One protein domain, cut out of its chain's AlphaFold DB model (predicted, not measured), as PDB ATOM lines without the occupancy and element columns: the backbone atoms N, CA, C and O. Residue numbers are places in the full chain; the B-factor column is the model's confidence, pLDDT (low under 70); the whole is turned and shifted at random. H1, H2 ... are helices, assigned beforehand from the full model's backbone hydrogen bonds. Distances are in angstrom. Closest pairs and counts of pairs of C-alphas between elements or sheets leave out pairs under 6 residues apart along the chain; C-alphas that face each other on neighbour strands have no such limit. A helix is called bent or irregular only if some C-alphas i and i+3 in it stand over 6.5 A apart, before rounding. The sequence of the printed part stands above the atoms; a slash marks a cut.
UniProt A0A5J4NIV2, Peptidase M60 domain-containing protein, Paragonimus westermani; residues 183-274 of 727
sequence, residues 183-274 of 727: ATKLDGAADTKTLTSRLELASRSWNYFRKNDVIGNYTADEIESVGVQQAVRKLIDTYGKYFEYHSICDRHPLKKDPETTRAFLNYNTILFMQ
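What this domain is: This is residues 183 to 274 of the 727 residues of the protein "Peptidase M60 domain-containing protein" of Paragonimus westermani (UniProt A0A5J4NIV2). A long kinked helix, H5, makes one side, with H2 and H6 packed on it and H3 across H6; a loop, residues 246 to 260, joins H5 to H6. The printed part has 92 residues with six named helices, H1 to H6 in chain order, and no named strand: all helix, compact, radius of gyration of the C-alphas 13.2 A, spans 39 by 29 by 22 A.

How they stand to each other: H5, residues 226 to 245, is irregular, C-alphas 238 and 241 being 7.6 A apart. Its residues 227 to 235 alone touch H2, residues 195 to 202; the closest C-alphas, Thr 196 and Val 228, are 4.9 A apart. H6, residues 261 to 272, touches H5 at a steep tilt of 52 degrees, closest C-alphas Val 232 and Ile 270, 6.3 A. H3, residues 206 to 211, touches H6's residues 261 to 266 alone, about perpendicular at 75 degrees, closest C-alphas Arg 210 and Ala 263, 4.2 A. H4, residues 220 to 224, touches no helix; H1, residues 183 to 186, is near H3. Every O i to N i+4 pair is within hydrogen-bond range in H2, H3 and H4, 14 of 16 in H5, 7 of 8 in H6; H1 is too short.

Where its parts are: H5 spans 28.7 A from C-alpha 226 (22.340, 7.410, -10.418); H6, 17.7 A, ends at C-alpha 272 (31.709, 9.654, -22.509).

The domain as a whole: The printed part has no cut. H5 to H6 is a long link. Residues 183 to 191 are under pLDDT 70.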
ATOM      1  N   ALA A 183      10.344  24.969 -19.854       53.53
ATOM      2  CA  ALA A 183      11.788  25.231 -19.886       53.53
ATOM      3  C   ALA A 183      12.126  26.728 -19.917       53.53
ATOM      4  O   ALA A 183      13.070  27.156 -19.257       53.53
ATOM      5  N   THR A 184      11.311  27.534 -20.600       51.59
ATOM      6  CA  THR A 184      11.476  28.999 -20.683       51.59
ATOM      7  C   THR A 184      11.352  29.701 -19.324       51.59
ATOM      8  O   THR A 184      11.883  30.794 -19.150       51.59
ATOM      9  N   LYS A 185      10.695  29.071 -18.333       51.78
ATOM     10  CA  LYS A 185      10.616  29.557 -16.942       51.78
ATOM     11  C   LYS A 185      11.763  29.054 -16.055       51.78
ATOM     12  O   LYS A 185      11.999  29.626 -14.994       51.78
ATOM     13  N   LEU A 186      12.461  27.992 -16.464       53.88
ATOM     14  CA  LEU A 186      13.558  27.365 -15.713       53.88
ATOM     15  C   LEU A 186      14.925  27.994 -16.002       53.88
ATOM     16  O   LEU A 186      15.794  27.925 -15.132       53.88
ATOM     17  N   ASP A 187      15.081  28.661 -17.152       52.62
ATOM     18  CA  ASP A 187      16.295  29.401 -17.539       52.62
ATOM     19  C   ASP A 187      16.702  30.485 -16.506       52.62
ATOM     20  O   ASP A 187      17.840  30.948 -16.524       52.62
ATOM     21  N   GLY A 188      15.814  30.850 -15.564       49.72
ATOM     22  CA  GLY A 188      16.104  31.758 -14.444       49.72
ATOM     23  C   GLY A 188      15.978  31.176 -13.024       49.72
ATOM     24  O   GLY A 188      16.185  31.930 -12.076       49.72
ATOM     25  N   ALA A 189      15.621  29.894 -12.838       48.06
ATOM     26  CA  ALA A 189      15.193  29.370 -11.522       48.06
ATOM     27  C   ALA A 189      15.773  28.007 -11.085       48.06
ATOM     28  O   ALA A 189      15.608  27.633  -9.923       48.06
ATOM     29  N   ALA A 190      16.432  27.238 -11.959       55.06
ATOM     30  CA  ALA A 190      17.017  25.954 -11.563       55.06
ATOM     31  C   ALA A 190      18.360  26.147 -10.835       55.06
ATOM     32  O   ALA A 190      19.216  26.896 -11.301       55.06
ATOM     33  N   ASP A 191      18.576  25.439  -9.721       61.81
ATOM     34  CA  ASP A 191      19.877  25.394  -9.045       61.81
ATOM     35  C   ASP A 191      20.902  24.648  -9.926       61.81
ATOM     36  O   ASP A 191      21.097  23.439  -9.818       61.81
ATOM     37  N   THR A 192      21.548  25.359 -10.854       71.19
ATOM     38  CA  THR A 192      22.568  24.842 -11.789       71.19
ATOM     39  C   THR A 192      23.923  24.568 -11.121       71.19
ATOM     40  O   THR A 192      24.931  24.339 -11.802       71.19
ATOM     41  N   LYS A 193      23.967  24.556  -9.781       79.44
ATOM     42  CA  LYS A 193      25.177  24.274  -9.001       79.44
ATOM     43  C   LYS A 193      25.679  22.845  -9.171       79.44
ATOM     44  O   LYS A 193      26.890  22.648  -9.154       79.44
ATOM     45  N   THR A 194      24.789  21.867  -9.357       86.94
ATOM     46  CA  THR A 194      25.175  20.451  -9.506       86.94
ATOM     47  C   THR A 194      25.185  20.008 -10.969       86.94
ATOM     48  O   THR A 194      24.405  20.514 -11.782       86.94
ATOM     49  N   LEU A 195      26.031  19.026 -11.306       91.00
ATOM     50  CA  LEU A 195      26.055  18.431 -12.646       91.00
ATOM     51  C   LEU A 195      24.687  17.834 -13.020       91.00
ATOM     52  O   LEU A 195      24.173  18.116 -14.100       91.00
ATOM     53  N   THR A 196      24.064  17.068 -12.118       90.81
ATOM     54  CA  THR A 196      22.749  16.444 -12.350       90.81
ATOM     55  C   THR A 196      21.694  17.477 -12.736       90.81
ATOM     56  O   THR A 196      21.024  17.312 -13.753       90.81
ATOM     57  N   SER A 197      21.579  18.577 -11.984       87.31
ATOM     58  CA  SER A 197      20.593  19.628 -12.259       87.31
ATOM     59  C   SER A 197      20.830  20.310 -13.610       87.31
ATOM     60  O   SER A 197      19.869  20.572 -14.337       87.31
ATOM     61  N   ARG A 198      22.097  20.546 -13.992       91.31
ATOM     62  CA  ARG A 198      22.440  21.094 -15.317       91.31
ATOM     63  C   ARG A 198      22.047  20.142 -16.446       91.31
ATOM     64  O   ARG A 198      21.442  20.588 -17.420       91.31
ATOM     65  N   LEU A 199      22.352  18.850 -16.316       93.56
ATOM     66  CA  LEU A 199      22.008  17.834 -17.316       93.56
ATOM     67  C   LEU A 199      20.491  17.625 -17.424       93.56
ATOM     68  O   LEU A 199      19.952  17.500 -18.523       93.56
ATOM     69  N   GLU A 200      19.775  17.644 -16.302       89.44
ATOM     70  CA  GLU A 200      18.319  17.554 -16.304       89.44
ATOM     71  C   GLU A 200      17.658  18.747 -16.991       89.44
ATOM     72  O   GLU A 200      16.732  18.544 -17.781       89.44
ATOM     73  N   LEU A 201      18.119  19.972 -16.723       87.75
ATOM     74  CA  LEU A 201      17.632  21.164 -17.417       87.75
ATOM     75  C   LEU A 201      17.940  21.079 -18.913       87.75
ATOM     76  O   LEU A 201      17.050  21.268 -19.744       87.75
ATOM     77  N   ALA A 202      19.170  20.697 -19.256       91.56
ATOM     78  CA  ALA A 202      19.588  20.479 -20.632       91.56
ATOM     79  C   ALA A 202      18.724  19.436 -21.351       91.56
ATOM     80  O   ALA A 202      18.447  19.604 -22.531       91.56
ATOM     81  N   SER A 203      18.239  18.402 -20.657       90.31
ATOM     82  CA  SER A 203      17.344  17.385 -21.236       90.31
ATOM     83  C   SER A 203      15.939  17.902 -21.571       90.31
ATOM     84  O   SER A 203      15.189  17.229 -22.269       90.31
ATOM     85  N   ARG A 204      15.551  19.067 -21.034       87.12
ATOM     86  CA  ARG A 204      14.213  19.666 -21.193       87.12
ATOM     87  C   ARG A 204      14.234  20.935 -22.055       87.12
ATOM     88  O   ARG A 204      13.175  21.372 -22.506       87.12
ATOM     89  N   SER A 205      15.414  21.527 -22.255       88.06
ATOM     90  CA  SER A 205      15.619  22.806 -22.938       88.06
ATOM     91  C   SER A 205      16.726  22.697 -23.987       88.06
ATOM     92  O   SER A 205      17.917  22.734 -23.662       88.06
ATOM     93  N   TRP A 206      16.335  22.618 -25.263       88.56
ATOM     94  CA  TRP A 206      17.276  22.663 -26.386       88.56
ATOM     95  C   TRP A 206      18.067  23.976 -26.402       88.56
ATOM     96  O   TRP A 206      19.276  23.977 -26.624       88.56
ATOM     97  N   ASN A 207      17.404  25.098 -26.109       87.81
ATOM     98  CA  ASN A 207      18.035  26.413 -26.053       87.81
ATOM     99  C   ASN A 207      19.109  26.499 -24.960       87.81
ATOM    100  O   ASN A 207      20.209  26.983 -25.228       87.81
ATOM    101  N   TYR A 208      18.841  25.962 -23.766       88.44
ATOM    102  CA  TYR A 208      19.859  25.871 -22.719       88.44
ATOM    103  C   TYR A 208      21.028  24.984 -23.167       88.44
ATOM    104  O   TYR A 208      22.183  25.404 -23.089       88.44
ATOM    105  N   PHE A 209      20.722  23.797 -23.702       91.38
ATOM    106  CA  PHE A 209      21.713  22.815 -24.146       91.38
ATOM    107  C   PHE A 209      22.626  23.323 -25.266       91.38
ATOM    108  O   PHE A 209      23.812  23.012 -25.280       91.38
ATOM    109  N   ARG A 210      22.101  24.114 -26.203       91.19
ATOM    110  CA  ARG A 210      22.871  24.621 -27.345       91.19
ATOM    111  C   ARG A 210      23.586  25.945 -27.080       91.19
ATOM    112  O   ARG A 210      24.400  26.334 -27.901       91.19
ATOM    113  N   LYS A 211      23.284  26.661 -25.992       89.19
ATOM    114  CA  LYS A 211      23.903  27.969 -25.688       89.19
ATOM    115  C   LYS A 211      24.874  27.933 -24.517       89.19
ATOM    116  O   LYS A 211      25.793  28.746 -24.476       89.19
ATOM    117  N   ASN A 212      24.705  26.994 -23.592       89.12
ATOM    118  CA  ASN A 212      25.487  26.941 -22.361       89.12
ATOM    119  C   ASN A 212      26.444  25.751 -22.362       89.12
ATOM    120  O   ASN A 212      26.165  24.710 -22.957       89.12
ATOM    121  N   ASP A 213      27.566  25.888 -21.660       90.12
ATOM    122  CA  ASP A 213      28.352  24.729 -21.241       90.12
ATOM    123  C   ASP A 213      27.601  24.016 -20.110       90.12
ATOM    124  O   ASP A 213      27.558  24.482 -18.972       90.12
ATOM    125  N   VAL A 214      26.946  22.906 -20.449       90.62
ATOM    126  CA  VAL A 214      26.115  22.153 -19.495       90.62
ATOM    127  C   VAL A 214      26.941  21.209 -18.627       90.62
ATOM    128  O   VAL A 214      26.444  20.714 -17.614       90.62
ATOM    129  N   ILE A 215      28.194  20.971 -19.015       89.44
ATOM    130  CA  ILE A 215      29.093  20.051 -18.336       89.44
ATOM    131  C   ILE A 215      29.791  20.784 -17.196       89.44
ATOM    132  O   ILE A 215      29.608  20.414 -16.032       89.44
ATOM    133  N   GLY A 216      30.510  21.865 -17.513       84.06
ATOM    134  CA  GLY A 216      31.323  22.602 -16.549       84.06
ATOM    135  C   GLY A 216      32.278  21.688 -15.765       84.06
ATOM    136  O   GLY A 216      32.720  20.652 -16.257       84.06
ATOM    137  N   ASN A 217      32.575  22.054 -14.518       84.12
ATOM    138  CA  ASN A 217      33.382  21.215 -13.629       84.12
ATOM    139  C   ASN A 217      32.542  20.088 -13.013       84.12
ATOM    140  O   ASN A 217      31.405  20.319 -12.588       84.12
ATOM    141  N   TYR A 218      33.145  18.903 -12.922       87.12
ATOM    142  CA  TYR A 218      32.593  17.722 -12.264       87.12
ATOM    143  C   TYR A 218      33.710  16.834 -11.702       87.12
ATOM    144  O   TYR A 218      34.867  16.910 -12.122       87.12
ATOM    145  N   THR A 219      33.350  15.969 -10.763       85.56
ATOM    146  CA  THR A 219      34.203  14.914 -10.207       85.56
ATOM    147  C   THR A 219      33.894  13.558 -10.843       85.56
ATOM    148  O   THR A 219      32.812  13.339 -11.390       85.56
ATOM    149  N   ALA A 220      34.837  12.614 -10.768       83.25
ATOM    150  CA  ALA A 220      34.614  11.259 -11.277       83.25
ATOM    151  C   ALA A 220      33.431  10.562 -10.575       83.25
ATOM    152  O   ALA A 220      32.628   9.916 -11.243       83.25
ATOM    153  N   ASP A 221      33.280  10.759  -9.262       86.25
ATOM    154  CA  ASP A 221      32.200  10.156  -8.469       86.25
ATOM    155  C   ASP A 221      30.815  10.700  -8.853       86.25
ATOM    156  O   ASP A 221      29.833   9.956  -8.854       86.25
ATOM    157  N   GLU A 222      30.719  11.979  -9.237       88.31
ATOM    158  CA  GLU A 222      29.463  12.556  -9.726       88.31
ATOM    159  C   GLU A 222      28.980  11.869 -11.006       88.31
ATOM    160  O   GLU A 222      27.778  11.622 -11.135       88.31
ATOM    161  N   ILE A 223      29.891  11.516 -11.922       90.06
ATOM    162  CA  ILE A 223      29.526  10.816 -13.162       90.06
ATOM    163  C   ILE A 223      28.889   9.463 -12.847       90.06
ATOM    164  O   ILE A 223      27.906   9.092 -13.481       90.06
ATOM    165  N   GLU A 224      29.403   8.739 -11.853       89.00
ATOM    166  CA  GLU A 224      28.883   7.424 -11.459       89.00
ATOM    167  C   GLU A 224      27.519   7.497 -10.747       89.00
ATOM    168  O   GLU A 224      26.859   6.473 -10.554       89.00
ATOM    169  N   SER A 225      27.069   8.689 -10.343       93.31
ATOM    170  CA  SER A 225      25.817   8.840  -9.603       93.31
ATOM    171  C   SER A 225      24.590   8.449 -10.437       93.31
ATOM    172  O   SER A 225      24.489   8.729 -11.636       93.31
ATOM    173  N   VAL A 226      23.596   7.845  -9.776       94.06
ATOM    174  CA  VAL A 226      22.340   7.410 -10.418       94.06
ATOM    175  C   VAL A 226      21.639   8.574 -11.128       94.06
ATOM    176  O   VAL A 226      21.147   8.398 -12.242       94.06
ATOM    177  N   GLY A 227      21.631   9.763 -10.517       93.12
ATOM    178  CA  GLY A 227      21.015  10.961 -11.093       93.12
ATOM    179  C   GLY A 227      21.690  11.405 -12.393       93.12
ATOM    180  O   GLY A 227      21.002  11.628 -13.390       93.12
ATOM    181  N   VAL A 228      23.027  11.458 -12.427       94.94
ATOM    182  CA  VAL A 228      23.766  11.799 -13.655       94.94
ATOM    183  C   VAL A 228      23.530  10.751 -14.738       94.94
ATOM    184  O   VAL A 228      23.202  11.120 -15.863       94.94
ATOM    185  N   GLN A 229      23.599   9.455 -14.417       96.31
ATOM    186  CA  GLN A 229      23.354   8.395 -15.403       96.31
ATOM    187  C   GLN A 229      21.932   8.440 -15.988       96.31
ATOM    188  O   GLN A 229      21.748   8.246 -17.193       96.31
ATOM    189  N   GLN A 230      20.917   8.740 -15.168       95.62
ATOM    190  CA  GLN A 230      19.541   8.938 -15.638       95.62
ATOM    191  C   GLN A 230      19.417  10.169 -16.546       95.62
ATOM    192  O   GLN A 230      18.790  10.086 -17.605       95.62
ATOM    193  N   ALA A 231      20.039  11.291 -16.171       94.81
ATOM    194  CA  ALA A 231      20.015  12.519 -16.963       94.81
ATOM    195  C   ALA A 231      20.753  12.366 -18.306       94.81
ATOM    196  O   ALA A 231      20.235  12.792 -19.338       94.81
ATOM    197  N   VAL A 232      21.913  11.698 -18.316       96.75
ATOM    198  CA  VAL A 232      22.674  11.352 -19.531       96.75
ATOM    199  C   VAL A 232      21.827  10.503 -20.473       96.75
ATOM    200  O   VAL A 232      21.703  10.842 -21.649       96.75
ATOM    201  N   ARG A 233      21.192   9.437 -19.967       96.12
ATOM    202  CA  ARG A 233      20.316   8.588 -20.787       96.12
ATOM    203  C   ARG A 233      19.169   9.393 -21.385       96.12
ATOM    204  O   ARG A 233      18.945   9.325 -22.586       96.12
ATOM    205  N   LYS A 234      18.515  10.230 -20.577       94.44
ATOM    206  CA  LYS A 234      17.431  11.096 -21.046       94.44
ATOM    207  C   LYS A 234      17.893  12.074 -22.131       94.44
ATOM    208  O   LYS A 234      17.171  12.268 -23.103       94.44
ATOM    209  N   LEU A 235      19.074  12.679 -21.998       95.00
ATOM    210  CA  LEU A 235      19.659  13.562 -23.017       95.00
ATOM    211  C   LEU A 235      19.898  12.828 -24.339       95.00
ATOM    212  O   LEU A 235      19.543  13.342 -25.399       95.00
ATOM    213  N   ILE A 236      20.463  11.623 -24.270       95.75
ATOM    214  CA  ILE A 236      20.705  10.786 -25.448       95.75
ATOM    215  C   ILE A 236      19.382  10.357 -26.089       95.75
ATOM    216  O   ILE A 236      19.242  10.467 -27.302       95.75
ATOM    217  N   ASP A 237      18.379   9.965 -25.306       93.25
ATOM    218  CA  ASP A 237      17.058   9.603 -25.832       93.25
ATOM    219  C   ASP A 237      16.351  10.808 -26.481       93.25
ATOM    220  O   ASP A 237      15.691  10.671 -27.512       93.25
ATOM    221  N   THR A 238      16.516  12.004 -25.906       91.56
ATOM    222  CA  THR A 238      15.871  13.237 -26.384       91.56
ATOM    223  C   THR A 238      16.530  13.766 -27.661       91.56
ATOM    224  O   THR A 238      15.832  14.164 -28.595       91.56
ATOM    225  N   TYR A 239      17.865  13.781 -27.725       93.12
ATOM    226  CA  TYR A 239      18.614  14.433 -28.806       93.12
ATOM    227  C   TYR A 239      19.317  13.464 -29.762       93.12
ATOM    228  O   TYR A 239      19.785  13.882 -30.820       93.12
ATOM    229  N   GLY A 240      19.377  12.170 -29.447       92.31
ATOM    230  CA  GLY A 240      20.178  11.191 -30.184       92.31
ATOM    231  C   GLY A 240      19.817  11.101 -31.660       92.31
ATOM    232  O   GLY A 240      20.707  11.128 -32.502       92.31
ATOM    233  N   LYS A 241      18.521  11.128 -31.993       90.31
ATOM    234  CA  LYS A 241      18.037  11.145 -33.385       90.31
ATOM    235  C   LYS A 241      18.521  12.361 -34.180       90.31
ATOM    236  O   LYS A 241      18.813  12.235 -35.368       90.31
ATOM    237  N   TYR A 242      18.615  13.528 -33.539       91.31
ATOM    238  CA  TYR A 242      19.143  14.741 -34.167       91.31
ATOM    239  C   TYR A 242      20.638  14.586 -34.476       91.31
ATOM    240  O   TYR A 242      21.056  14.857 -35.601       91.31
ATOM    241  N   PHE A 243      21.430  14.100 -33.515       92.69
ATOM    242  CA  PHE A 243      22.871  13.885 -33.702       92.69
ATOM    243  C   PHE A 243      23.200  12.707 -34.622       92.69
ATOM    244  O   PHE A 243      24.239  12.715 -35.272       92.69
ATOM    245  N   GLU A 244      22.321  11.712 -34.709       90.56
ATOM    246  CA  GLU A 244      22.411  10.629 -35.683       90.56
ATOM    247  C   GLU A 244      22.263  11.159 -37.108       90.56
ATOM    248  O   GLU A 244      23.145  10.959 -37.948       90.56
ATOM    249  N   TYR A 245      21.199  11.928 -37.354       88.00
ATOM    250  CA  TYR A 245      20.959  12.559 -38.648       88.00
ATOM    251  C   TYR A 245      22.095  13.500 -39.063       88.00
ATOM    252  O   TYR A 245      22.493  13.505 -40.225       88.00
ATOM    253  N   HIS A 246      22.660  14.250 -38.111       88.69
ATOM    254  CA  HIS A 246      23.784  15.163 -38.339       88.69
ATOM    255  C   HIS A 246      25.142  14.559 -37.947       88.69
ATOM    256  O   HIS A 246      26.047  15.287 -37.531       88.69
ATOM    257  N   SER A 247      25.287  13.236 -38.040       90.38
ATOM    258  CA  SER A 247      26.535  12.550 -37.695       90.38
ATOM    259  C   SER A 247      27.737  13.133 -38.446       90.38
ATOM    260  O   SER A 247      27.647  13.527 -39.612       90.38
ATOM    261  N   ILE A 248      28.870  13.208 -37.743       91.19
ATOM    262  CA  ILE A 248      30.097  13.834 -38.234       91.19
ATOM    263  C   ILE A 248      31.030  12.756 -38.784       91.19
ATOM    264  O   ILE A 248      31.447  11.855 -38.052       91.19
ATOM    265  N   CYS A 249      31.408  12.874 -40.053       89.56
ATOM    266  CA  CYS A 249      32.476  12.075 -40.654       89.56
ATOM    267  C   CYS A 249      33.096  12.798 -41.860       89.56
ATOM    268  O   CYS A 249      32.628  13.849 -42.286       89.56
ATOM    269  N   ASP A 250      34.125  12.220 -42.471       84.62
ATOM    270  CA  ASP A 250      34.812  12.760 -43.653       84.62
ATOM    271  C   ASP A 250      33.917  12.873 -44.899       84.62
ATOM    272  O   ASP A 250      34.228  13.641 -45.803       84.62
ATOM    273  N   ARG A 251      32.781  12.162 -44.938       82.88
ATOM    274  CA  ARG A 251      31.757  12.286 -45.996       82.88
ATOM    275  C   ARG A 251      30.619  13.243 -45.655       82.88
ATOM    276  O   ARG A 251      29.827  13.580 -46.529       82.88
ATOM    277  N   HIS A 252      30.524  13.656 -44.398       85.75
ATOM    278  CA  HIS A 252      29.558  14.640 -43.936       85.75
ATOM    279  C   HIS A 252      30.213  15.528 -42.868       85.75
ATOM    280  O   HIS A 252      29.948  15.367 -41.672       85.75
ATOM    281  N   PRO A 253      31.142  16.412 -43.281       88.88
ATOM    282  CA  PRO A 253      31.827  17.276 -42.339       88.88
ATOM    283  C   PRO A 253      30.869  18.274 -41.701       88.88
ATOM    284  O   PRO A 253      30.083  18.925 -42.395       88.88
ATOM    285  N   LEU A 254      30.980  18.455 -40.389       89.94
ATOM    286  CA  LEU A 254      30.260  19.504 -39.680       89.94
ATOM    287  C   LEU A 254      31.037  20.811 -39.812       89.94
ATOM    288  O   LEU A 254      32.193  20.883 -39.407       89.94
ATOM    289  N   LYS A 255      30.412  21.854 -40.353       91.62
ATOM    290  CA  LYS A 255      30.962  23.214 -40.291       91.62
ATOM    291  C   LYS A 255      30.552  23.861 -38.976       91.62
ATOM    292  O   LYS A 255      29.421  23.665 -38.529       91.62
ATOM    293  N   LYS A 256      31.451  24.640 -38.375       89.50
ATOM    294  CA  LYS A 256      31.124  25.447 -37.201       89.50
ATOM    295  C   LYS A 256      29.951  26.372 -37.517       89.50
ATOM    296  O   LYS A 256      29.906  27.024 -38.559       89.50
ATOM    297  N   ASP A 257      29.027  26.426 -36.575       88.56
ATOM    298  CA  ASP A 257      27.813  27.221 -36.618       88.56
ATOM    299  C   ASP A 257      27.515  27.677 -35.180       88.56
ATOM    300  O   ASP A 257      27.321  26.827 -34.301       88.56
ATOM    301  N   PRO A 258      27.478  28.996 -34.915       85.00
ATOM    302  CA  PRO A 258      27.198  29.536 -33.588       85.00
ATOM    303  C   PRO A 258      25.922  28.987 -32.937       85.00
ATOM    304  O   PRO A 258      25.863  28.898 -31.712       85.00
ATOM    305  N   GLU A 259      24.918  28.586 -33.724       85.50
ATOM    306  CA  GLU A 259      23.642  28.104 -33.190       85.50
ATOM    307  C   GLU A 259      23.683  26.640 -32.721       85.50
ATOM    308  O   GLU A 259      22.855  26.252 -31.886       85.50
ATOM    309  N   THR A 260      24.627  25.833 -33.227       86.38
ATOM    310  CA  THR A 260      24.651  24.369 -33.035       86.38
ATOM    311  C   THR A 260      25.974  23.817 -32.502       86.38
ATOM    312  O   THR A 260      25.967  22.783 -31.832       86.38
ATOM    313  N   THR A 261      27.111  24.494 -32.701       90.75
ATOM    314  CA  THR A 261      28.443  23.992 -32.306       90.75
ATOM    315  C   THR A 261      28.519  23.613 -30.828       90.75
ATOM    316  O   THR A 261      29.025  22.543 -30.489       90.75
ATOM    317  N   ARG A 262      27.966  24.430 -29.929       93.19
ATOM    318  CA  ARG A 262      27.957  24.120 -28.491       93.19
ATOM    319  C   ARG A 262      27.138  22.865 -28.169       93.19
ATOM    320  O   ARG A 262      27.559  22.095 -27.310       93.19
ATOM    321  N   ALA A 263      26.035  22.611 -28.876       93.94
ATOM    322  CA  ALA A 263      25.254  21.387 -28.703       93.94
ATOM    323  C   ALA A 263      26.071  20.140 -29.085       93.94
ATOM    324  O   ALA A 263      26.049  19.152 -28.354       93.94
ATOM    325  N   PHE A 264      26.847  20.198 -30.175       94.50
ATOM    326  CA  PHE A 264      27.757  19.114 -30.563       94.50
ATOM    327  C   PHE A 264      28.864  18.878 -29.537       94.50
ATOM    328  O   PHE A 264      29.126  17.730 -29.189       94.50
ATOM    329  N   LEU A 265      29.483  19.939 -29.011       94.88
ATOM    330  CA  LEU A 265      30.504  19.813 -27.965       94.88
ATOM    331  C   LEU A 265      29.926  19.192 -26.690       94.88
ATOM    332  O   LEU A 265      30.509  18.263 -26.133       94.88
ATOM    333  N   ASN A 266      28.746  19.648 -26.265       96.06
ATOM    334  CA  ASN A 266      28.065  19.085 -25.107       96.06
ATOM    335  C   ASN A 266      27.713  17.608 -25.335       96.06
ATOM    336  O   ASN A 266      27.979  16.777 -24.469       96.06
ATOM    337  N   TYR A 267      27.170  17.258 -26.507       96.81
ATOM    338  CA  TYR A 267      26.833  15.872 -26.832       96.81
ATOM    339  C   TYR A 267      28.073  14.974 -26.906       96.81
ATOM    340  O   TYR A 267      28.045  13.863 -26.379       96.81
ATOM    341  N   ASN A 268      29.187  15.464 -27.467       95.88
ATOM    342  CA  ASN A 268      30.453  14.730 -27.495       95.88
ATOM    343  C   ASN A 268      30.884  14.319 -26.082       95.88
ATOM    344  O   ASN A 268      31.264  13.167 -25.880       95.88
ATOM    345  N   THR A 269      30.797  15.235 -25.115       94.94
ATOM    346  CA  THR A 269      31.165  14.961 -23.722       94.94
ATOM    347  C   THR A 269      30.152  14.055 -23.020       94.94
ATOM    348  O   THR A 269      30.553  13.122 -22.325       94.94
ATOM    349  N   ILE A 270      28.846  14.254 -23.243       96.50
ATOM    350  CA  ILE A 270      27.776  13.407 -22.678       96.50
ATOM    351  C   ILE A 270      27.962  11.939 -23.065       96.50
ATOM    352  O   ILE A 270      27.765  11.052 -22.236       96.50
ATOM    353  N   LEU A 271      28.386  11.664 -24.301       97.12
ATOM    354  CA  LEU A 271      28.613  10.295 -24.760       97.12
ATOM    355  C   LEU A 271      29.667   9.552 -23.915       97.12
ATOM    356  O   LEU A 271      29.512   8.349 -23.705       97.12
ATOM    357  N   PHE A 272      30.689  10.241 -23.393       95.75
ATOM    358  CA  PHE A 272      31.709   9.654 -22.509       95.75
ATOM    359  C   PHE A 272      31.244   9.473 -21.056       95.75
ATOM    360  O   PHE A 272      31.870   8.742 -20.286       95.75
ATOM    361  N   MET A 273      30.146  10.120 -20.656       95.50
ATOM    362  CA  MET A 273      29.600  10.004 -19.301       95.50
ATOM    363  C   MET A 273      28.770   8.734 -19.098       95.50
ATOM    364  O   MET A 273      28.420   8.416 -17.968       95.50
ATOM    365  N   GLN A 274      28.450   7.994 -20.158       96.00
ATOM    366  CA  GLN A 274      27.664   6.766 -20.064       96.00
ATOM    367  C   GLN A 274      28.410   5.663 -19.297       96.00
ATOM    368  O   GLN A 274      29.630   5.520 -19.420       96.00
TER     369      GLN A 274